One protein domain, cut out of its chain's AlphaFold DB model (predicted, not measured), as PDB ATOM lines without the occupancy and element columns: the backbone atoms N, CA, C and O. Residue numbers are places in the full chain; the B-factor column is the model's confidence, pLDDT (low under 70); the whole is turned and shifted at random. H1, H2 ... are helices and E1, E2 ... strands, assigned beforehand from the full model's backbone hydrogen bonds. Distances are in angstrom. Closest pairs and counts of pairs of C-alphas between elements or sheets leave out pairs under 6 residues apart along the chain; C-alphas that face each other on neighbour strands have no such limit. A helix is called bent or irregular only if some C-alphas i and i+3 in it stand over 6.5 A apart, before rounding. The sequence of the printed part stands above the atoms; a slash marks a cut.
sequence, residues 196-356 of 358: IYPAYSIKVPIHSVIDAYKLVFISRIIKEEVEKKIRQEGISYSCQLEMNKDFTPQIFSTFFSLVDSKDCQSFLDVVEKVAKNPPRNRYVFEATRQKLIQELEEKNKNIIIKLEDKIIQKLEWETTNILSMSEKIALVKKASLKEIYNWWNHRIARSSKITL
ATOM      1  N   ILE A 196       0.542  -4.719  19.644       63.88
ATOM      2  CA  ILE A 196       0.390  -5.007  21.076       63.88
ATOM      3  C   ILE A 196      -1.094  -5.143  21.455       63.88
ATOM      4  O   ILE A 196      -1.979  -4.725  20.705       63.88
ATOM      5  N   TYR A 197      -1.360  -5.710  22.635       69.31
ATOM      6  CA  TYR A 197      -2.704  -5.914  23.191       69.31
ATOM      7  C   TYR A 197      -2.944  -5.035  24.436       69.31
ATOM      8  O   TYR A 197      -2.949  -5.546  25.556       69.31
ATOM      9  N   PRO A 198      -3.142  -3.709  24.297       67.75
ATOM     10  CA  PRO A 198      -3.482  -2.866  25.434       67.75
ATOM     11  C   PRO A 198      -4.820  -3.281  26.045       67.75
ATOM     12  O   PRO A 198      -5.812  -3.480  25.339       67.75
ATOM     13  N   ALA A 199      -4.853  -3.330  27.376       74.56
ATOM     14  CA  ALA A 199      -6.053  -3.569  28.163       74.56
ATOM     15  C   ALA A 199      -6.308  -2.412  29.141       74.56
ATOM     16  O   ALA A 199      -5.428  -1.994  29.896       74.56
ATOM     17  N   TYR A 200      -7.542  -1.914  29.153       75.62
ATOM     18  CA  TYR A 200      -8.030  -0.917  30.098       75.62
ATOM     19  C   TYR A 200      -9.102  -1.547  30.986       75.62
ATOM     20  O   TYR A 200     -10.219  -1.815  30.533       75.62
ATOM     21  N   SER A 201      -8.772  -1.782  32.256       78.94
ATOM     22  CA  SER A 201      -9.668  -2.422  33.222       78.94
ATOM     23  C   SER A 201     -10.232  -1.419  34.224       78.94
ATOM     24  O   SER A 201      -9.500  -0.755  34.963       78.94
ATOM     25  N   ILE A 202     -11.562  -1.357  34.308       78.31
ATOM     26  CA  ILE A 202     -12.284  -0.583  35.320       78.31
ATOM     27  C   ILE A 202     -12.747  -1.534  36.414       78.31
ATOM     28  O   ILE A 202     -13.632  -2.362  36.189       78.31
ATOM     29  N   LYS A 203     -12.178  -1.394  37.614       82.56
ATOM     30  CA  LYS A 203     -12.580  -2.184  38.777       82.56
ATOM     31  C   LYS A 203     -13.760  -1.520  39.479       82.56
ATOM     32  O   LYS A 203     -13.602  -0.463  40.089       82.56
ATOM     33  N   VAL A 204     -14.938  -2.136  39.413       76.19
ATOM     34  CA  VAL A 204     -16.173  -1.589  39.993       76.19
ATOM     35  C   VAL A 204     -16.616  -2.437  41.180       76.19
ATOM     36  O   VAL A 204     -16.838  -3.630  41.003       76.19
ATOM     37  N   PRO A 205     -16.802  -1.856  42.379       74.50
ATOM     38  CA  PRO A 205     -17.422  -2.554  43.503       74.50
ATOM     39  C   PRO A 205     -18.913  -2.822  43.270       74.50
ATOM     40  O   PRO A 205     -19.673  -1.899  42.961       74.50
ATOM     41  N   ILE A 206     -19.324  -4.082  43.432       71.00
ATOM     42  CA  ILE A 206     -20.647  -4.611  43.082       71.00
ATOM     43  C   ILE A 206     -21.151  -5.493  44.218       71.00
ATOM     44  O   ILE A 206     -20.489  -6.456  44.593       71.00
ATOM     45  N   HIS A 207     -22.343  -5.204  44.739       71.12
ATOM     46  CA  HIS A 207     -22.901  -5.935  45.887       71.12
ATOM     47  C   HIS A 207     -24.142  -6.761  45.535       71.12
ATOM     48  O   HIS A 207     -24.730  -7.393  46.405       71.12
ATOM     49  N   SER A 208     -24.568  -6.748  44.269       74.00
ATOM     50  CA  SER A 208     -25.754  -7.471  43.819       74.00
ATOM     51  C   SER A 208     -25.674  -7.852  42.342       74.00
ATOM     52  O   SER A 208     -24.993  -7.202  41.548       74.00
ATOM     53  N   VAL A 209     -26.468  -8.855  41.960       73.12
ATOM     54  CA  VAL A 209     -26.692  -9.233  40.557       73.12
ATOM     55  C   VAL A 209     -27.215  -8.040  39.740       73.12
ATOM     56  O   VAL A 209     -26.834  -7.861  38.587       73.12
ATOM     57  N   ILE A 210     -28.031  -7.167  40.342       79.94
ATOM     58  CA  ILE A 210     -28.558  -5.957  39.689       79.94
ATOM     59  C   ILE A 210     -27.425  -4.997  39.318       79.94
ATOM     60  O   ILE A 210     -27.367  -4.528  38.184       79.94
ATOM     61  N   ASP A 211     -26.508  -4.721  40.247       79.94
ATOM     62  CA  ASP A 211     -25.357  -3.855  39.975       79.94
ATOM     63  C   ASP A 211     -24.456  -4.450  38.871       79.94
ATOM     64  O   ASP A 211     -23.940  -3.707  38.035       79.94
ATOM     65  N   ALA A 212     -24.320  -5.782  38.802       77.31
ATOM     66  CA  ALA A 212     -23.591  -6.451  37.721       77.31
ATOM     67  C   ALA A 212     -24.256  -6.212  36.353       77.31
ATOM     68  O   ALA A 212     -23.574  -5.873  35.385       77.31
ATOM     69  N   TYR A 213     -25.588  -6.295  36.268       79.62
ATOM     70  CA  TYR A 213     -26.316  -5.975  35.036       79.62
ATOM     71  C   TYR A 213     -26.192  -4.504  34.640       79.62
ATOM     72  O   TYR A 213     -26.011  -4.215  33.457       79.62
ATOM     73  N   LYS A 214     -26.230  -3.574  35.603       87.44
ATOM     74  CA  LYS A 214     -25.987  -2.146  35.334       87.44
ATOM     75  C   LYS A 214     -24.594  -1.925  34.746       87.44
ATOM     76  O   LYS A 214     -24.457  -1.159  33.791       87.44
ATOM     77  N   LEU A 215     -23.589  -2.643  35.256       87.12
ATOM     78  CA  LEU A 215     -22.235  -2.595  34.715       87.12
ATOM     79  C   LEU A 215     -22.152  -3.158  33.293       87.12
ATOM     80  O   LEU A 215     -21.548  -2.520  32.433       87.12
ATOM     81  N   VAL A 216     -22.764  -4.317  33.027       84.56
ATOM     82  CA  VAL A 216     -22.824  -4.898  31.673       84.56
ATOM     83  C   VAL A 216     -23.448  -3.900  30.702       84.56
ATOM     84  O   VAL A 216     -22.929  -3.686  29.608       84.56
ATOM     85  N   PHE A 217     -24.530  -3.248  31.124       87.50
ATOM     86  CA  PHE A 217     -25.261  -2.293  30.306       87.50
ATOM     87  C   PHE A 217     -24.394  -1.100  29.895       87.50
ATOM     88  O   PHE A 217     -24.238  -0.824  28.706       87.50
ATOM     89  N   ILE A 218     -23.790  -0.412  30.868       89.81
ATOM     90  CA  ILE A 218     -22.972   0.770  30.579       89.81
ATOM     91  C   ILE A 218     -21.671   0.404  29.856       89.81
ATOM     92  O   ILE A 218     -21.247   1.137  28.967       89.81
ATOM     93  N   SER A 219     -21.082  -0.760  30.154       89.00
ATOM     94  CA  SER A 219     -19.856  -1.223  29.492       89.00
ATOM     95  C   SER A 219     -20.077  -1.501  28.008       89.00
ATOM     96  O   SER A 219     -19.209  -1.194  27.199       89.00
ATOM     97  N   ARG A 220     -21.252  -2.011  27.617       89.50
ATOM     98  CA  ARG A 220     -21.604  -2.195  26.200       89.50
ATOM     99  C   ARG A 220     -21.782  -0.871  25.462       89.50
ATOM    100  O   ARG A 220     -21.292  -0.746  24.347       89.50
ATOM    101  N   ILE A 221     -22.412   0.118  26.099       90.00
ATOM    102  CA  ILE A 221     -22.532   1.473  25.535       90.00
ATOM    103  C   ILE A 221     -21.141   2.091  25.337       90.00
ATOM    104  O   ILE A 221     -20.856   2.653  24.282       90.00
ATOM    105  N   ILE A 222     -20.263   1.961  26.338       90.06
ATOM    106  CA  ILE A 222     -18.870   2.420  26.252       90.06
ATOM    107  C   ILE A 222     -18.157   1.702  25.105       90.06
ATOM    108  O   ILE A 222     -17.527   2.362  24.287       90.06
ATOM    109  N   LYS A 223     -18.299   0.375  25.003       89.38
ATOM    110  CA  LYS A 223     -17.671  -0.431  23.953       89.38
ATOM    111  C   LYS A 223     -18.057   0.048  22.552       89.38
ATOM    112  O   LYS A 223     -17.169   0.277  21.740       89.38
ATOM    113  N   GLU A 224     -19.352   0.217  22.273       88.44
ATOM    114  CA  GLU A 224     -19.830   0.654  20.950       88.44
ATOM    115  C   GLU A 224     -19.270   2.040  20.576       88.44
ATOM    116  O   GLU A 224     -18.855   2.266  19.439       88.44
ATOM    117  N   GLU A 225     -19.193   2.962  21.537       90.38
ATOM    118  CA  GLU A 225     -18.644   4.299  21.298       90.38
ATOM    119  C   GLU A 225     -17.116   4.299  21.163       90.38
ATOM    120  O   GLU A 225     -16.575   5.039  20.341       90.38
ATOM    121  N   VAL A 226     -16.415   3.450  21.918       88.88
ATOM    122  CA  VAL A 226     -14.974   3.224  21.751       88.88
ATOM    123  C   VAL A 226     -14.695   2.670  20.357       88.88
ATOM    124  O   VAL A 226     -13.881   3.249  19.649       88.88
ATOM    125  N   GLU A 227     -15.399   1.618  19.922       88.75
ATOM    126  CA  GLU A 227     -15.249   1.040  18.576       88.75
ATOM    127  C   GLU A 227     -15.452   2.085  17.478       88.75
ATOM    128  O   GLU A 227     -14.708   2.122  16.497       88.75
ATOM    129  N   LYS A 228     -16.443   2.962  17.647       88.38
ATOM    130  CA  LYS A 228     -16.694   4.052  16.709       88.38
ATOM    131  C   LYS A 228     -15.523   5.035  16.655       88.38
ATOM    132  O   LYS A 228     -15.076   5.364  15.559       88.38
ATOM    133  N   LYS A 229     -15.022   5.492  17.806       89.38
ATOM    134  CA  LYS A 229     -13.939   6.487  17.872       89.38
ATOM    135  C   LYS A 229     -12.604   5.939  17.386       89.38
ATOM    136  O   LYS A 229     -11.970   6.570  16.553       89.38
ATOM    137  N   ILE A 230     -12.224   4.731  17.799       85.31
ATOM    138  CA  ILE A 230     -10.965   4.123  17.343       85.31
ATOM    139  C   ILE A 230     -10.979   3.844  15.833       85.31
ATOM    140  O   ILE A 230      -9.937   3.940  15.195       85.31
ATOM    141  N   ARG A 231     -12.146   3.549  15.231       85.25
ATOM    142  CA  ARG A 231     -12.285   3.443  13.765       85.25
ATOM    143  C   ARG A 231     -12.146   4.793  13.069       85.25
ATOM    144  O   ARG A 231     -11.542   4.854  12.007       85.25
ATOM    145  N   GLN A 232     -12.700   5.858  13.649       86.69
ATOM    146  CA  GLN A 232     -12.550   7.221  13.124       86.69
ATOM    147  C   GLN A 232     -11.096   7.702  13.182       86.69
ATOM    148  O   GLN A 232     -10.662   8.426  12.293       86.69
ATOM    149  N   GLU A 233     -10.351   7.273  14.199       82.19
ATOM    150  CA  GLU A 233      -8.933   7.593  14.382       82.19
ATOM    151  C   GLU A 233      -7.991   6.626  13.636       82.19
ATOM    152  O   GLU A 233      -6.783   6.834  13.627       82.19
ATOM    153  N   GLY A 234      -8.519   5.581  12.983       78.62
ATOM    154  CA  GLY A 234      -7.723   4.608  12.224       78.62
ATOM    155  C   GLY A 234      -6.861   3.668  13.080       78.62
ATOM    156  O   GLY A 234      -5.928   3.072  12.553       78.62
ATOM    157  N   ILE A 235      -7.172   3.526  14.374       68.12
ATOM    158  CA  ILE A 235      -6.315   2.888  15.392       68.12
ATOM    159  C   ILE A 235      -6.445   1.357  15.447       68.12
ATOM    160  O   ILE A 235      -5.479   0.668  15.765       68.12
ATOM    161  N   SER A 236      -7.636   0.786  15.218       63.72
ATOM    162  CA  SER A 236      -7.834  -0.658  15.437       63.72
ATOM    163  C   SER A 236      -8.869  -1.321  14.534       63.72
ATOM    164  O   SER A 236      -9.838  -0.700  14.091       63.72
ATOM    165  N   TYR A 237      -8.716  -2.641  14.391       54.94
ATOM    166  CA  TYR A 237      -9.665  -3.532  13.727       54.94
ATOM    167  C   TYR A 237     -10.888  -3.887  14.597       54.94
ATOM    168  O   TYR A 237     -11.992  -4.034  14.067       54.94
ATOM    169  N   SER A 238     -10.731  -4.025  15.924       68.50
ATOM    170  CA  SER A 238     -11.829  -4.402  16.835       68.50
ATOM    171  C   SER A 238     -11.532  -4.091  18.307       68.50
ATOM    172  O   SER A 238     -10.405  -4.276  18.757       68.50
ATOM    173  N   CYS A 239     -12.549  -3.681  19.072       73.81
ATOM    174  CA  CYS A 239     -12.490  -3.593  20.534       73.81
ATOM    175  C   CYS A 239     -13.250  -4.780  21.133       73.81
ATOM    176  O   CYS A 239     -14.339  -5.138  20.678       73.81
ATOM    177  N   GLN A 240     -12.692  -5.398  22.160       73.31
ATOM    178  CA  GLN A 240     -13.319  -6.482  22.902       73.31
ATOM    179  C   GLN A 240     -13.635  -6.018  24.320       73.31
ATOM    180  O   GLN A 240     -12.985  -5.124  24.858       73.31
ATOM    181  N   LEU A 241     -14.699  -6.587  24.888       72.19
ATOM    182  CA  LEU A 241     -15.154  -6.309  26.244       72.19
ATOM    183  C   LEU A 241     -15.246  -7.633  26.991       72.19
ATOM    184  O   LEU A 241     -16.050  -8.489  26.621       72.19
ATOM    185  N   GLU A 242     -14.483  -7.749  28.066       68.25
ATOM    186  CA  GLU A 242     -14.568  -8.850  29.015       68.25
ATOM    187  C   GLU A 242     -15.035  -8.355  30.379       68.25
ATOM    188  O   GLU A 242     -14.696  -7.259  30.826       68.25
ATOM    189  N   MET A 243     -15.838  -9.188  31.038       64.69
ATOM    190  CA  MET A 243     -16.399  -8.917  32.354       64.69
ATOM    191  C   MET A 243     -15.940 -10.016  33.300       64.69
ATOM    192  O   MET A 243     -16.469 -11.124  33.249       64.69
ATOM    193  N   ASN A 244     -14.976  -9.708  34.164       61.19
ATOM    194  CA  ASN A 244     -14.368 -10.689  35.059       61.19
ATOM    195  C   ASN A 244     -14.689 -10.330  36.508       61.19
ATOM    196  O   ASN A 244     -14.512  -9.186  36.916       61.19
ATOM    197  N   LYS A 245     -15.175 -11.282  37.304       50.16
ATOM    198  CA  LYS A 245     -15.379 -11.075  38.742       50.16
ATOM    199  C   LYS A 245     -14.096 -11.437  39.492       50.16
ATOM    200  O   LYS A 245     -13.499 -12.472  39.216       50.16
ATOM    201  N   ASP A 246     -13.671 -10.576  40.411       49.62
ATOM    202  CA  ASP A 246     -12.539 -10.853  41.304       49.62
ATOM    203  C   ASP A 246     -12.994 -11.698  42.512       49.62
ATOM    204  O   ASP A 246     -14.187 -11.863  42.761       49.62
ATOM    205  N   PHE A 247     -12.062 -12.148  43.353       39.38
ATOM    206  CA  PHE A 247     -12.365 -12.799  44.642       39.38
ATOM    207  C   PHE A 247     -13.023 -11.856  45.672       39.38
ATOM    208  O   PHE A 247     -13.428 -12.274  46.756       39.38
ATOM    209  N   THR A 248     -13.122 -10.569  45.340       54.03
ATOM    210  CA  THR A 248     -13.788  -9.515  46.112       54.03
ATOM    211  C   THR A 248     -15.154  -9.192  45.484       54.03
ATOM    212  O   THR A 248     -15.421  -9.608  44.359       54.03
ATOM    213  N   PRO A 249     -16.062  -8.452  46.154       59.91
ATOM    214  CA  PRO A 249     -17.321  -7.989  45.554       59.91
ATOM    215  C   PRO A 249     -17.052  -6.882  44.518       59.91
ATOM    216  O   PRO A 249     -17.462  -5.735  44.679       59.91
ATOM    217  N   GLN A 250     -16.266  -7.195  43.492       64.12
ATOM    218  CA  GLN A 250     -15.798  -6.292  42.455       64.12
ATOM    219  C   GLN A 250     -15.833  -7.031  41.113       64.12
ATOM    220  O   GLN A 250     -15.462  -8.201  41.030       64.12
ATOM    221  N   ILE A 251     -16.287  -6.350  40.063       67.25
ATOM    222  CA  ILE A 251     -16.199  -6.843  38.685       67.25
ATOM    223  C   ILE A 251     -15.320  -5.877  37.900       67.25
ATOM    224  O   ILE A 251     -15.449  -4.654  38.013       67.25
ATOM    225  N   PHE A 252     -14.416  -6.447  37.117       67.44
ATOM    226  CA  PHE A 252     -13.626  -5.767  36.114       67.44
ATOM    227  C   PHE A 252     -14.423  -5.685  34.822       67.44
ATOM    228  O   PHE A 252     -14.870  -6.705  34.302       67.44
ATOM    229  N   SER A 253     -14.574  -4.470  34.309       75.69
ATOM    230  CA  SER A 253     -14.931  -4.233  32.914       75.69
ATOM    231  C   SER A 253     -13.638  -3.936  32.166       75.69
ATOM    232  O   SER A 253     -13.028  -2.888  32.394       75.69
ATOM    233  N   THR A 254     -13.173  -4.895  31.365       71.94
ATOM    234  CA  THR A 254     -11.892  -4.825  30.657       71.94
ATOM    235  C   THR A 254     -12.128  -4.626  29.171       71.94
ATOM    236  O   THR A 254     -12.749  -5.461  28.516       71.94
ATOM    237  N   PHE A 255     -11.603  -3.524  28.644       74.00
ATOM    238  CA  PHE A 255     -11.600  -3.210  27.222       74.00
ATOM    239  C   PHE A 255     -10.213  -3.479  26.664       74.00
ATOM    240  O   PHE A 255      -9.240  -2.961  27.205       74.00
ATOM    241  N   PHE A 256     -10.110  -4.245  25.589       76.81
ATOM    242  CA  PHE A 256      -8.824  -4.507  24.952       76.81
ATOM    243  C   PHE A 256      -8.960  -4.589  23.441       76.81
ATOM    244  O   PHE A 256     -10.041  -4.826  22.896       76.81
ATOM    245  N   SER A 257      -7.853  -4.345  22.756       70.38
ATOM    246  CA  SER A 257      -7.795  -4.326  21.303       70.38
ATOM    247  C   SER A 257      -6.398  -4.709  20.841       70.38
ATOM    248  O   SER A 257      -5.443  -4.540  21.586       70.38
ATOM    249  N   LEU A 258      -6.292  -5.220  19.616       67.94
ATOM    250  CA  LEU A 258      -5.017  -5.359  18.926       67.94
ATOM    251  C   LEU A 258      -4.741  -4.051  18.180       67.94
ATOM    252  O   LEU A 258      -5.504  -3.702  17.273       67.94
ATOM    253  N   VAL A 259      -3.680  -3.344  18.561       68.44
ATOM    254  CA  VAL A 259      -3.307  -2.039  17.985       68.44
ATOM    255  C   VAL A 259      -1.822  -1.983  17.662       68.44
ATOM    256  O   VAL A 259      -1.034  -2.753  18.219       68.44
ATOM    257  N   ASP A 260      -1.433  -1.036  16.809       70.00
ATOM    258  CA  ASP A 260      -0.025  -0.685  16.660       70.00
ATOM    259  C   ASP A 260       0.526  -0.084  17.969       70.00
ATOM    260  O   ASP A 260      -0.159   0.660  18.672       70.00
ATOM    261  N   SER A 261       1.792  -0.350  18.290       68.75
ATOM    262  CA  SER A 261       2.469   0.114  19.511       68.75
ATOM    263  C   SER A 261       2.416   1.634  19.685       68.75
ATOM    264  O   SER A 261       2.193   2.119  20.796       68.75
ATOM    265  N   LYS A 262       2.519   2.386  18.582       79.12
ATOM    266  CA  LYS A 262       2.353   3.850  18.540       79.12
ATOM    267  C   LYS A 262       0.942   4.326  18.921       79.12
ATOM    268  O   LYS A 262       0.804   5.430  19.435       79.12
ATOM    269  N   ASP A 263      -0.083   3.499  18.711       78.81
ATOM    270  CA  ASP A 263      -1.492   3.849  18.921       78.81
ATOM    271  C   ASP A 263      -2.033   3.313  20.258       78.81
ATOM    272  O   ASP A 263      -3.196   3.533  20.605       78.81
ATOM    273  N   CYS A 264      -1.176   2.651  21.046       79.50
ATOM    274  CA  CYS A 264      -1.471   2.150  22.388       79.50
ATOM    275  C   CYS A 264      -2.100   3.216  23.285       79.50
ATOM    276  O   CYS A 264      -3.195   3.035  23.821       79.50
ATOM    277  N   GLN A 265      -1.399   4.343  23.434       84.69
ATOM    278  CA  GLN A 265      -1.826   5.404  24.333       84.69
ATOM    279  C   GLN A 265      -3.125   6.038  23.834       84.69
ATOM    280  O   GLN A 265      -4.042   6.233  24.623       84.69
ATOM    281  N   SER A 266      -3.246   6.250  22.522       85.88
ATOM    282  CA  SER A 266      -4.466   6.761  21.896       85.88
ATOM    283  C   SER A 266      -5.670   5.850  22.168       85.88
ATOM    284  O   SER A 266      -6.725   6.334  22.573       85.88
ATOM    285  N   PHE A 267      -5.519   4.524  22.045       86.00
ATOM    286  CA  PHE A 267      -6.572   3.571  22.417       86.00
ATOM    287  C   PHE A 267      -6.970   3.706  23.894       86.00
ATOM    288  O   PHE A 267      -8.158   3.841  24.201       86.00
ATOM    289  N   LEU A 268      -5.991   3.696  24.807       85.75
ATOM    290  CA  LEU A 268      -6.241   3.806  26.247       85.75
ATOM    291  C   LEU A 268      -6.934   5.132  26.601       85.75
ATOM    292  O   LEU A 268      -7.886   5.134  27.387       85.75
ATOM    293  N   ASP A 269      -6.525   6.233  25.973       88.06
ATOM    294  CA  ASP A 269      -7.096   7.566  26.168       88.06
ATOM    295  C   ASP A 269      -8.540   7.648  25.653       88.06
ATOM    296  O   ASP A 269      -9.411   8.224  26.316       88.06
ATOM    297  N   VAL A 270      -8.832   7.034  24.500       90.19
ATOM    298  CA  VAL A 270     -10.197   6.937  23.962       90.19
ATOM    299  C   VAL A 270     -11.090   6.154  24.920       90.19
ATOM    300  O   VAL A 270     -12.175   6.638  25.267       90.19
ATOM    301  N   VAL A 271     -10.643   4.981  25.384       87.56
ATOM    302  CA  VAL A 271     -11.401   4.169  26.348       87.56
ATOM    303  C   VAL A 271     -11.642   4.955  27.630       87.56
ATOM    304  O   VAL A 271     -12.784   5.041  28.084       87.56
ATOM    305  N   GLU A 272     -10.611   5.586  28.190       89.88
ATOM    306  CA  GLU A 272     -10.730   6.394  29.399       89.88
ATOM    307  C   GLU A 272     -11.738   7.537  29.230       89.88
ATOM    308  O   GLU A 272     -12.611   7.742  30.083       89.88
ATOM    309  N   LYS A 273     -11.632   8.292  28.132       90.88
ATOM    310  CA  LYS A 273     -12.480   9.456  27.859       90.88
ATOM    311  C   LYS A 273     -13.942   9.051  27.706       90.88
ATOM    312  O   LYS A 273     -14.818   9.720  28.260       90.88
ATOM    313  N   VAL A 274     -14.209   7.964  26.981       91.12
ATOM    314  CA  VAL A 274     -15.565   7.428  26.806       91.12
ATOM    315  C   VAL A 274     -16.085   6.832  28.111       91.12
ATOM    316  O   VAL A 274     -17.235   7.074  28.461       91.12
ATOM    317  N   ALA A 275     -15.261   6.117  28.875       88.94
ATOM    318  CA  ALA A 275     -15.668   5.564  30.161       88.94
ATOM    319  C   ALA A 275     -16.046   6.665  31.162       88.94
ATOM    320  O   ALA A 275     -17.073   6.553  31.830       88.94
ATOM    321  N   LYS A 276     -15.268   7.754  31.238       89.19
ATOM    322  CA  LYS A 276     -15.574   8.921  32.084       89.19
ATOM    323  C   LYS A 276     -16.838   9.654  31.653       89.19
ATOM    324  O   LYS A 276     -17.572  10.137  32.509       89.19
ATOM    325  N   ASN A 277     -17.101   9.718  30.350       88.69
ATOM    326  CA  ASN A 277     -18.256  10.414  29.793       88.69
ATOM    327  C   ASN A 277     -18.958   9.564  28.719       88.69
ATOM    328  O   ASN A 277     -18.823   9.862  27.526       88.69
ATOM    329  N   PRO A 278     -19.723   8.523  29.108       88.31
ATOM    330  CA  PRO A 278     -20.407   7.671  28.142       88.31
ATOM    331  C   PRO A 278     -21.479   8.461  27.374       88.31
ATOM    332  O   PRO A 278     -22.107   9.365  27.944       88.31
ATOM    333  N   PRO A 279     -21.733   8.138  26.095       85.88
ATOM    334  CA  PRO A 279     -22.650   8.900  25.257       85.88
ATOM    335  C   PRO A 279     -24.094   8.739  25.724       85.88
ATOM    336  O   PRO A 279     -24.682   7.678  25.576       85.88
ATOM    337  N   ARG A 280     -24.727   9.821  26.186       86.38
ATOM    338  CA  ARG A 280     -26.123   9.829  26.683       86.38
ATOM    339  C   ARG A 280     -27.189   9.717  25.582       86.38
ATOM    340  O   ARG A 280     -28.309  10.201  25.739       86.38
ATOM    341  N   ASN A 281     -26.851   9.105  24.453       85.44
ATOM    342  CA  ASN A 281     -27.748   8.965  23.322       85.44
ATOM    343  C   ASN A 281     -28.842   7.937  23.643       85.44
ATOM    344  O   ASN A 281     -28.568   6.751  23.836       85.44
ATOM    345  N   ARG A 282     -30.098   8.397  23.658       87.00
ATOM    346  CA  ARG A 282     -31.267   7.544  23.892       87.00
ATOM    347  C   ARG A 282     -31.364   6.411  22.871       87.00
ATOM    348  O   ARG A 282     -31.696   5.302  23.256       87.00
ATOM    349  N   TYR A 283     -31.037   6.661  21.606       86.31
ATOM    350  CA  TYR A 283     -31.064   5.634  20.565       86.31
ATOM    351  C   TYR A 283     -30.055   4.513  20.840       86.31
ATOM    352  O   TYR A 283     -30.415   3.343  20.781       86.31
ATOM    353  N   VAL A 284     -28.817   4.861  21.215       85.12
ATOM    354  CA  VAL A 284     -27.776   3.875  21.557       85.12
ATOM    355  C   VAL A 284     -28.183   3.078  22.793       85.12
ATOM    356  O   VAL A 284     -28.126   1.854  22.778       85.12
ATOM    357  N   PHE A 285     -28.689   3.754  23.830       89.38
ATOM    358  CA  PHE A 285     -29.205   3.088  25.027       89.38
ATOM    359  C   PHE A 285     -30.299   2.069  24.695       89.38
ATOM    360  O   PHE A 285     -30.252   0.934  25.164       89.38
ATOM    361  N   GLU A 286     -31.268   2.463  23.868       90.38
ATOM    362  CA  GLU A 286     -32.368   1.601  23.449       90.38
ATOM    363  C   GLU A 286     -31.899   0.429  22.584       90.38
ATOM    364  O   GLU A 286     -32.316  -0.706  22.811       90.38
ATOM    365  N   ALA A 287     -30.977   0.666  21.651       89.25
ATOM    366  CA  ALA A 287     -30.386  -0.386  20.831       89.25
ATOM    367  C   ALA A 287     -29.611  -1.402  21.689       89.25
ATOM    368  O   ALA A 287     -29.815  -2.610  21.549       89.25
ATOM    369  N   THR A 288     -28.780  -0.936  22.631       89.31
ATOM    370  CA  THR A 288     -28.084  -1.809  23.588       89.31
ATOM    371  C   THR A 288     -29.082  -2.583  24.458       89.31
ATOM    372  O   THR A 288     -28.884  -3.775  24.701       89.31
ATOM    373  N   ARG A 289     -30.180  -1.937  24.883       90.25
ATOM    374  CA  ARG A 289     -31.254  -2.571  25.661       90.25
ATOM    375  C   ARG A 289     -31.866  -3.746  24.922       90.25
ATOM    376  O   ARG A 289     -31.963  -4.831  25.485       90.25
ATOM    377  N   GLN A 290     -32.267  -3.518  23.676       91.56
ATOM    378  CA  GLN A 290     -32.914  -4.529  22.847       91.56
ATOM    379  C   GLN A 290     -31.975  -5.704  22.572       91.56
ATOM    380  O   GLN A 290     -32.383  -6.845  22.764       91.56
ATOM    381  N   LYS A 291     -30.699  -5.447  22.246       90.31
ATOM    382  CA  LYS A 291     -29.693  -6.512  22.081       90.31
ATOM    383  C   LYS A 291     -29.543  -7.361  23.346       90.31
ATOM    384  O   LYS A 291     -29.557  -8.584  23.273       90.31
ATOM    385  N   LEU A 292     -29.443  -6.725  24.517       88.62
ATOM    386  CA  LEU A 292     -29.313  -7.452  25.783       88.62
ATOM    387  C   LEU A 292     -30.573  -8.268  26.108       88.62
ATOM    388  O   LEU A 292     -30.460  -9.392  26.588       88.62
ATOM    389  N   ILE A 293     -31.763  -7.721  25.846       89.44
ATOM    390  CA  ILE A 293     -33.028  -8.449  26.010       89.44
ATOM    391  C   ILE A 293     -33.062  -9.661  25.084       89.44
ATOM    392  O   ILE A 293     -33.345 -10.753  25.563       89.44
ATOM    393  N   GLN A 294     -32.724  -9.494  23.804       90.69
ATOM    394  CA  GLN A 294     -32.710 -10.582  22.831       90.69
ATOM    395  C   GLN A 294     -31.758 -11.708  23.256       90.69
ATOM    396  O   GLN A 294     -32.153 -12.870  23.276       90.69
ATOM    397  N   GLU A 295     -30.535 -11.378  23.680       86.12
ATOM    398  CA  GLU A 295     -29.584 -12.375  24.183       86.12
ATOM    399  C   GLU A 295     -30.113 -13.104  25.423       86.12
ATOM    400  O   GLU A 295     -29.948 -14.316  25.560       86.12
ATOM    401  N   LEU A 296     -30.753 -12.384  26.349       84.31
ATOM    402  CA  LEU A 296     -31.362 -12.999  27.527       84.31
ATOM    403  C   LEU A 296     -32.558 -13.877  27.151       84.31
ATOM    404  O   LEU A 296     -32.733 -14.932  27.749       84.31
ATOM    405  N   GLU A 297     -33.359 -13.486  26.161       87.56
ATOM    406  CA  GLU A 297     -34.473 -14.279  25.637       87.56
ATOM    407  C   GLU A 297     -33.980 -15.550  24.930       87.56
ATOM    408  O   GLU A 297     -34.560 -16.617  25.120       87.56
ATOM    409  N   GLU A 298     -32.874 -15.480  24.186       81.88
ATOM    410  CA  GLU A 298     -32.206 -16.644  23.594       81.88
ATOM    411  C   GLU A 298     -31.652 -17.584  24.669       81.88
ATOM    412  O   GLU A 298     -31.938 -18.784  24.656       81.88
ATOM    413  N   LYS A 299     -30.952 -17.043  25.672       72.88
ATOM    414  CA  LYS A 299     -30.506 -17.813  26.845       72.88
ATOM    415  C   LYS A 299     -31.687 -18.414  27.609       72.88
ATOM    416  O   LYS A 299     -31.601 -19.542  28.089       72.88
ATOM    417  N   ASN A 300     -32.824 -17.718  27.656       77.81
ATOM    418  CA  ASN A 300     -34.055 -18.198  28.276       77.81
ATOM    419  C   ASN A 300     -34.746 -19.324  27.482       77.81
ATOM    420  O   ASN A 300     -35.705 -19.917  27.971       77.81
ATOM    421  N   LYS A 301     -34.288 -19.676  26.280       72.69
ATOM    422  CA  LYS A 301     -34.772 -20.872  25.569       72.69
ATOM    423  C   LYS A 301     -33.969 -22.122  25.933       72.69
ATOM    424  O   LYS A 301     -34.458 -23.230  25.743       72.69
ATOM    425  N   ASN A 302     -32.770 -21.965  26.498       66.25
ATOM    426  CA  ASN A 302     -31.861 -23.072  26.779       66.25
ATOM    427  C   ASN A 302     -31.849 -23.436  28.275       66.25
ATOM    428  O   ASN A 302     -31.382 -22.671  29.116       66.25
ATOM    429  N   ILE A 303     -32.341 -24.633  28.603       48.34
ATOM    430  CA  ILE A 303     -32.419 -25.130  29.984       48.34
ATOM    431  C   ILE A 303     -31.043 -25.263  30.656       48.34
ATOM    432  O   ILE A 303     -30.922 -24.960  31.838       48.34
ATOM    433  N   ILE A 304     -30.004 -25.631  29.897       44.22
ATOM    434  CA  ILE A 304     -28.626 -25.757  30.398       44.22
ATOM    435  C   ILE A 304     -28.134 -24.379  30.848       44.22
ATOM    436  O   ILE A 304     -27.731 -24.210  31.992       44.22
ATOM    437  N   ILE A 305     -28.297 -23.358  30.006       49.59
ATOM    438  CA  ILE A 305     -27.851 -21.994  30.321       49.59
ATOM    439  C   ILE A 305     -28.581 -21.428  31.549       49.59
ATOM    440  O   ILE A 305     -27.973 -20.753  32.378       49.59
ATOM    441  N   LYS A 306     -29.881 -21.708  31.709       52.06
ATOM    442  CA  LYS A 306     -30.637 -21.285  32.904       52.06
ATOM    443  C   LYS A 306     -30.108 -21.918  34.185       52.06
ATOM    444  O   LYS A 306     -30.063 -21.255  35.220       52.06
ATOM    445  N   LEU A 307     -29.768 -23.202  34.128       48.00
ATOM    446  CA  LEU A 307     -29.280 -23.942  35.282       48.00
ATOM    447  C   LEU A 307     -27.847 -23.520  35.644       48.00
ATOM    448  O   LEU A 307     -27.571 -23.305  36.823       48.00
ATOM    449  N   GLU A 308     -26.971 -23.310  34.656       48.50
ATOM    450  CA  GLU A 308     -25.635 -22.730  34.871       48.50
ATOM    451  C   GLU A 308     -25.738 -21.367  35.558       48.50
ATOM    452  O   GLU A 308     -25.114 -21.130  36.589       48.50
ATOM    453  N   ASP A 309     -26.603 -20.497  35.047       57.91
ATOM    454  CA  ASP A 309     -26.824 -19.164  35.592       57.91
ATOM    455  C   ASP A 309     -27.401 -19.180  37.023       57.91
ATOM    456  O   ASP A 309     -26.979 -18.391  37.870       57.91
ATOM    457  N   LYS A 310     -28.311 -20.113  37.334       54.94
ATOM    458  CA  LYS A 310     -28.837 -20.349  38.693       54.94
ATOM    459  C   LYS A 310     -27.726 -20.773  39.662       54.94
ATOM    460  O   LYS A 310     -27.680 -20.290  40.795       54.94
ATOM    461  N   ILE A 311     -26.830 -21.658  39.228       51.50
ATOM    462  CA  ILE A 311     -25.703 -22.143  40.037       51.50
ATOM    463  C   ILE A 311     -24.681 -21.027  40.261       51.50
ATOM    464  O   ILE A 311     -24.283 -20.804  41.403       51.50
ATOM    465  N   ILE A 312     -24.315 -20.286  39.212       55.41
ATOM    466  CA  ILE A 312     -23.401 -19.139  39.298       55.41
ATOM    467  C   ILE A 312     -23.953 -18.104  40.278       55.41
ATOM    468  O   ILE A 312     -23.245 -17.683  41.187       55.41
ATOM    469  N   GLN A 313     -25.241 -17.760  40.180       58.91
ATOM    470  CA  GLN A 313     -25.871 -16.830  41.120       58.91
ATOM    471  C   GLN A 313     -25.758 -17.299  42.578       58.91
ATOM    472  O   GLN A 313     -25.428 -16.510  43.461       58.91
ATOM    473  N   LYS A 314     -25.976 -18.594  42.826       53.25
ATOM    474  CA  LYS A 314     -25.930 -19.178  44.172       53.25
ATOM    475  C   LYS A 314     -24.509 -19.269  44.736       53.25
ATOM    476  O   LYS A 314     -24.319 -19.040  45.927       53.25
ATOM    477  N   LEU A 315     -23.530 -19.608  43.898       49.56
ATOM    478  CA  LEU A 315     -22.130 -19.765  44.299       49.56
ATOM    479  C   LEU A 315     -21.412 -18.426  44.449       49.56
ATOM    480  O   LEU A 315     -20.611 -18.262  45.362       49.56
ATOM    481  N   GLU A 316     -21.676 -17.477  43.555       53.47
ATOM    482  CA  GLU A 316     -20.912 -16.235  43.495       53.47
ATOM    483  C   GLU A 316     -21.492 -15.111  44.350       53.47
ATOM    484  O   GLU A 316     -20.752 -14.200  44.722       53.47
ATOM    485  N   TRP A 317     -22.801 -15.106  44.603       55.00
ATOM    486  CA  TRP A 317     -23.466 -13.972  45.253       55.00
ATOM    487  C   TRP A 317     -23.972 -14.289  46.656       55.00
ATOM    488  O   TRP A 317     -24.459 -13.381  47.321       55.00
ATOM    489  N   GLU A 318     -23.857 -15.546  47.106       52.59
ATOM    490  CA  GLU A 318     -24.328 -16.028  48.419       52.59
ATOM    491  C   GLU A 318     -25.789 -15.624  48.727       52.59
ATOM    492  O   GLU A 318     -26.237 -15.628  49.872       52.59
ATOM    493  N   THR A 319     -26.562 -15.272  47.695       52.75
ATOM    494  CA  THR A 319     -27.906 -14.718  47.837       52.75
ATOM    495  C   THR A 319     -28.962 -15.809  47.797       52.75
ATOM    496  O   THR A 319     -28.952 -16.670  46.918       52.75
ATOM    497  N   THR A 320     -29.943 -15.706  48.690       51.69
ATOM    498  CA  THR A 320     -31.169 -16.518  48.667       51.69
ATOM    499  C   THR A 320     -32.123 -16.126  47.530       51.69
ATOM    500  O   THR A 320     -32.915 -16.956  47.094       51.69
ATOM    501  N   ASN A 321     -32.009 -14.901  47.002       61.84
ATOM    502  CA  ASN A 321     -32.828 -14.390  45.899       61.84
ATOM    503  C   ASN A 321     -32.146 -14.609  44.543       61.84
ATOM    504  O   ASN A 321     -31.504 -13.711  43.999       61.84
ATOM    505  N   ILE A 322     -32.290 -15.819  44.006       68.31
ATOM    506  CA  ILE A 322     -31.860 -16.152  42.646       68.31
ATOM    507  C   ILE A 322     -32.827 -15.506  41.653       68.31
ATOM    508  O   ILE A 322     -34.018 -15.801  41.681       68.31
ATOM    509  N   LEU A 323     -32.313 -14.675  40.746       77.19
ATOM    510  CA  LEU A 323     -33.120 -14.088  39.683       77.19
ATOM    511  C   LEU A 323     -33.221 -15.062  38.509       77.19
ATOM    512  O   LEU A 323     -32.215 -15.438  37.903       77.19
ATOM    513  N   SER A 324     -34.441 -15.431  38.141       82.19
ATOM    514  CA  SER A 324     -34.730 -16.125  36.890       82.19
ATOM    515  C   SER A 324     -34.377 -15.259  35.676       82.19
ATOM    516  O   SER A 324     -34.318 -14.028  35.743       82.19
ATOM    517  N   MET A 325     -34.201 -15.892  34.512       79.75
ATOM    518  CA  MET A 325     -33.980 -15.165  33.254       79.75
ATOM    519  C   MET A 325     -35.118 -14.185  32.938       79.75
ATOM    520  O   MET A 325     -34.860 -13.079  32.469       79.75
ATOM    521  N   SER A 326     -36.366 -14.539  33.252       84.25
ATOM    522  CA  SER A 326     -37.521 -13.653  33.065       84.25
ATOM    523  C   SER A 326     -37.454 -12.415  33.966       84.25
ATOM    524  O   SER A 326     -37.725 -11.305  33.505       84.25
ATOM    525  N   GLU A 327     -37.039 -12.568  35.226       86.50
ATOM    526  CA  GLU A 327     -36.841 -11.439  36.145       86.50
ATOM    527  C   GLU A 327     -35.681 -10.547  35.699       86.50
ATOM    528  O   GLU A 327     -35.793  -9.322  35.731       86.50
ATOM    529  N   LYS A 328     -34.598 -11.143  35.190       85.25
ATOM    530  CA  LYS A 328     -33.470 -10.412  34.592       85.25
ATOM    531  C   LYS A 328     -33.908  -9.587  33.385       85.25
ATOM    532  O   LYS A 328     -33.584  -8.404  33.307       85.25
ATOM    533  N   ILE A 329     -34.707 -10.164  32.485       87.38
ATOM    534  CA  ILE A 329     -35.296  -9.440  31.349       87.38
ATOM    535  C   ILE A 329     -36.179  -8.288  31.843       87.38
ATOM    536  O   ILE A 329     -36.083  -7.174  31.327       87.38
ATOM    537  N   ALA A 330     -37.019  -8.518  32.857       88.75
ATOM    538  CA  ALA A 330     -37.878  -7.480  33.423       88.75
ATOM    539  C   ALA A 330     -37.070  -6.324  34.040       88.75
ATOM    540  O   ALA A 330     -37.435  -5.160  33.863       88.75
ATOM    541  N   LEU A 331     -35.955  -6.623  34.711       86.00
ATOM    542  CA  LEU A 331     -35.033  -5.617  35.242       86.00
ATOM    543  C   LEU A 331     -34.404  -4.783  34.123       86.00
ATOM    544  O   LEU A 331     -34.418  -3.556  34.197       86.00
ATOM    545  N   VAL A 332     -33.926  -5.427  33.054       86.69
ATOM    546  CA  VAL A 332     -33.357  -4.729  31.889       86.69
ATOM    547  C   VAL A 332     -34.406  -3.850  31.197       86.69
ATOM    548  O   VAL A 332     -34.104  -2.719  30.820       86.69
ATOM    549  N   LYS A 333     -35.655  -4.318  31.077       87.44
ATOM    550  CA  LYS A 333     -36.769  -3.536  30.505       87.44
ATOM    551  C   LYS A 333     -37.099  -2.293  31.339       87.44
ATOM    552  O   LYS A 333     -37.382  -1.242  30.767       87.44
ATOM    553  N   LYS A 334     -37.045  -2.401  32.673       88.56
ATOM    554  CA  LYS A 334     -37.342  -1.300  33.608       88.56
ATOM    555  C   LYS A 334     -36.198  -0.295  33.767       88.56
ATOM    556  O   LYS A 334     -36.461   0.836  34.166       88.56
ATOM    557  N   ALA A 335     -34.961  -0.684  33.459       86.31
ATOM    558  CA  ALA A 335     -33.800   0.186  33.593       86.31
ATOM    559  C   ALA A 335     -33.958   1.461  32.749       86.31
ATOM    560  O   ALA A 335     -34.173   1.405  31.534       86.31
ATOM    561  N   SER A 336     -33.828   2.620  33.397       89.50
ATOM    562  CA  SER A 336     -33.897   3.915  32.716       89.50
ATOM    563  C   SER A 336     -32.507   4.461  32.395       89.50
ATOM    564  O   SER A 336     -31.554   4.254  33.149       89.50
ATOM    565  N   LEU A 337     -32.399   5.235  31.308       89.38
ATOM    566  CA  LEU A 337     -31.174   5.962  30.958       89.38
ATOM    567  C   LEU A 337     -30.674   6.789  32.156       89.38
ATOM    568  O   LEU A 337     -29.519   6.692  32.550       89.38
ATOM    569  N   LYS A 338     -31.553   7.563  32.800       90.62
ATOM    570  CA  LYS A 338     -31.167   8.395  33.947       90.62
ATOM    571  C   LYS A 338     -30.582   7.561  35.091       90.62
ATOM    572  O   LYS A 338     -29.563   7.938  35.661       90.62
ATOM    573  N   GLU A 339     -31.199   6.425  35.408       90.75
ATOM    574  CA  GLU A 339     -30.744   5.534  36.476       90.75
ATOM    575  C   GLU A 339     -29.362   4.938  36.187       90.75
ATOM    576  O   GLU A 339     -28.478   5.031  37.037       90.75
ATOM    577  N   ILE A 340     -29.161   4.360  34.998       90.56
ATOM    578  CA  ILE A 340     -27.899   3.699  34.634       90.56
ATOM    579  C   ILE A 340     -26.731   4.688  34.660       90.56
ATOM    580  O   ILE A 340     -25.669   4.380  35.201       90.56
ATOM    581  N   TYR A 341     -26.930   5.898  34.138       90.25
ATOM    582  CA  TYR A 341     -25.867   6.900  34.072       90.25
ATOM    583  C   TYR A 341     -25.582   7.534  35.432       90.25
ATOM    584  O   TYR A 341     -24.421   7.746  35.767       90.25
ATOM    585  N   ASN A 342     -26.610   7.798  36.245       90.25
ATOM    586  CA  ASN A 342     -26.399   8.280  37.611       90.25
ATOM    587  C   ASN A 342     -25.655   7.241  38.453       90.25
ATOM    588  O   ASN A 342     -24.719   7.587  39.174       90.25
ATOM    589  N   TRP A 343     -26.036   5.967  38.322       91.25
ATOM    590  CA  TRP A 343     -25.335   4.861  38.964       91.25
ATOM    591  C   TRP A 343     -23.873   4.795  38.507       91.25
ATOM    592  O   TRP A 343     -22.977   4.736  39.346       91.25
ATOM    593  N   TRP A 344     -23.615   4.892  37.199       91.56
ATOM    594  CA  TRP A 344     -22.257   4.856  36.658       91.56
ATOM    595  C   TRP A 344     -21.390   6.020  37.135       91.56
ATOM    596  O   TRP A 344     -20.291   5.780  37.621       91.56
ATOM    597  N   ASN A 345     -21.889   7.260  37.080       88.25
ATOM    598  CA  ASN A 345     -21.140   8.444  37.521       88.25
ATOM    599  C   ASN A 345     -20.699   8.324  38.987       88.25
ATOM    600  O   ASN A 345     -19.583   8.692  39.344       88.25
ATOM    601  N   HIS A 346     -21.565   7.767  39.838       86.75
ATOM    602  CA  HIS A 346     -21.240   7.532  41.239       86.75
ATOM    603  C   HIS A 346     -20.223   6.392  41.422       86.75
ATOM    604  O   HIS A 346     -19.371   6.452  42.310       86.75
ATOM    605  N   ARG A 347     -20.308   5.335  40.606       86.38
ATOM    606  CA  ARG A 347     -19.407   4.179  40.682       86.38
ATOM    607  C   ARG A 347     -18.023   4.493  40.128       86.38
ATOM    608  O   ARG A 347     -17.058   4.228  40.829       86.38
ATOM    609  N   ILE A 348     -17.922   5.108  38.950       82.69
ATOM    610  CA  ILE A 348     -16.637   5.387  38.298       82.69
ATOM    611  C   ILE A 348     -15.748   6.321  39.127       82.69
ATOM    612  O   ILE A 348     -14.538   6.130  39.156       82.69
ATOM    613  N   ALA A 349     -16.333   7.260  39.880       76.00
ATOM    614  CA  ALA A 349     -15.597   8.117  40.815       76.00
ATOM    615  C   ALA A 349     -14.934   7.337  41.968       76.00
ATOM    616  O   ALA A 349     -13.984   7.820  42.577       76.00
ATOM    617  N   ARG A 350     -15.443   6.139  42.280       73.56
ATOM    618  CA  ARG A 350     -14.937   5.236  43.327       73.56
ATOM    619  C   ARG A 350     -14.197   4.023  42.757       73.56
ATOM    620  O   ARG A 350     -13.721   3.187  43.523       73.56
ATOM    621  N   SER A 351     -14.147   3.896  41.435       67.19
ATOM    622  CA  SER A 351     -13.459   2.809  40.754       67.19
ATOM    623  C   SER A 351     -11.966   3.106  40.698       67.19
ATOM    624  O   SER A 351     -11.557   4.214  40.356       67.19
ATOM    625  N   SER A 352     -11.143   2.105  40.991       60.44
ATOM    626  CA  SER A 352      -9.718   2.179  40.674       60.44
ATOM    627  C   SER A 352      -9.515   1.804  39.210       60.44
ATOM    628  O   SER A 352     -10.151   0.881  38.688       60.44
ATOM    629  N   LYS A 353      -8.630   2.542  38.541       62.88
ATOM    630  CA  LYS A 353      -8.096   2.111  37.255       62.88
ATOM    631  C   LYS A 353      -7.007   1.088  37.510       62.88
ATOM    632  O   LYS A 353      -6.137   1.318  38.349       62.88
ATOM    633  N   ILE A 354      -7.047  -0.001  36.760       48.28
ATOM    634  CA  ILE A 354      -5.886  -0.864  36.597       48.28
ATOM    635  C   ILE A 354      -5.466  -0.723  35.141       48.28
ATOM    636  O   ILE A 354      -6.199  -1.108  34.233       48.28
ATOM    637  N   THR A 355      -4.298  -0.127  34.942       48.28
ATOM    638  CA  THR A 355      -3.599  -0.092  33.657       48.28
ATOM    639  C   THR A 355      -2.530  -1.166  33.730       48.28
ATOM    640  O   THR A 355      -1.614  -0.985  34.530       48.28
ATOM    641  N   LEU A 356      -2.624  -2.275  32.988       46.19
ATOM    642  CA  LEU A 356      -1.573  -3.297  33.066       46.19
ATOM    643  C   LEU A 356      -1.330  -4.117  31.779       46.19
ATOM    644  O   LEU A 356      -2.254  -4.690  31.210       46.19
TER     645      LEU A 356
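This is residues 196 to 356 of the 358 residues of an uncharacterized protein of Candidatus Woesebacteria bacterium (UniProt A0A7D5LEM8). A four-stranded antiparallel sheet forms a wall, with the long helix H1 and the helix H2 over one face and the other face bare. On the side of H1 away from the sheet, H3 and H6 cross it; H5 runs beside H3, and H4 stands at one end, touching no helix. The printed part has 161 residues with six named helices and four named strands, in the order E1 H1 E2 E3 H2 H3 H4 H5 H6 E4; the sheet's order is E2 E3 E1 E4, and the class is mixed, helices and strands. It is compact, with a radius of gyration of the C-alphas of 16.2 A and spans of 48 by 34 by 31 A.

The sheet runs E2, residues 236 to 245, E3, residues 250 to 260, E1, residues 199 to 205, and E4, residues 352 to 355; it is only just strongly twisted, its C-alphas lying up to 4.2 A off the best plane. E2 and E3 form a hairpin, with N 240 and O 256 at 2.8 A, within hydrogen-bond range. Also within range are N 202 and O 253 of E1 and E3, 2.9 A, and N 354 and O 201 of E4 and E1, 3.1 A. H1, residues 209 to 232, is over E2 and E3 at a height of 8.9 A over the sheet, along the strands. E1, H1 and E2 make a split strand-helix-strand unit, two strands running the same way with E3 between them, its crossover right-handed. H2, residues 261 to 276, is on the same face at a height of 7.2 A; it is irregular, C-alphas 262 and 265 being 7.3 A apart. Two layers result: sheet and helices on one face. H1 is the hub. It touches H2 at a steep tilt of 47 degrees, opposite ways, closest at the C-alphas of Val 226 and Val 271, 5.9 A. It touches H3, residues 282 to 299, with residues 217 to 221 alone, closest at the C-alphas of Ile 221 and Thr 288, 6.7 A. H6, residues 337 to 348, touches H1 about perpendicular, at 89 degrees, closest at the C-alphas of Lys 214 and Ile 340, 6.2 A; it only grazes the sheet. H5, residues 325 to 334, touches H3 at a shallow tilt of 9 degrees, opposite ways, closest at the C-alphas of Ile 293 and Ile 329, 5.9 A. H4, residues 303 to 317, is close to H3 but not clearly touching, the closest C-alphas, of Lys 299 and Ile 305, being 6.1 A apart. Every O i to N i+4 pair is within hydrogen-bond range in H1, H3, H4, H5 and H6; in H2 it is 10 of 12.

E1 begins at C-alpha 199, (-6.053, -3.569, 28.163), and E4 ends at C-alpha 355, (-3.599, -0.092, 33.657). From first to last C-alpha H1 measures 35.0 A, E3 30.8 A, E2 26.6 A, H3 25.5 A, H2 23.7 A and H4 20.9 A. H1 begins at C-alpha 209, (-26.692, -9.233, 40.557).

The two C-alphas farthest apart, of Lys 262 and Thr 320, are 49.5 A apart. The printed part has no cut, and no link is long. The mean pLDDT of the printed part is 76.3; 48 residues are under 70, among them residues 242 to 252, 302 to 322 and 351 to 356.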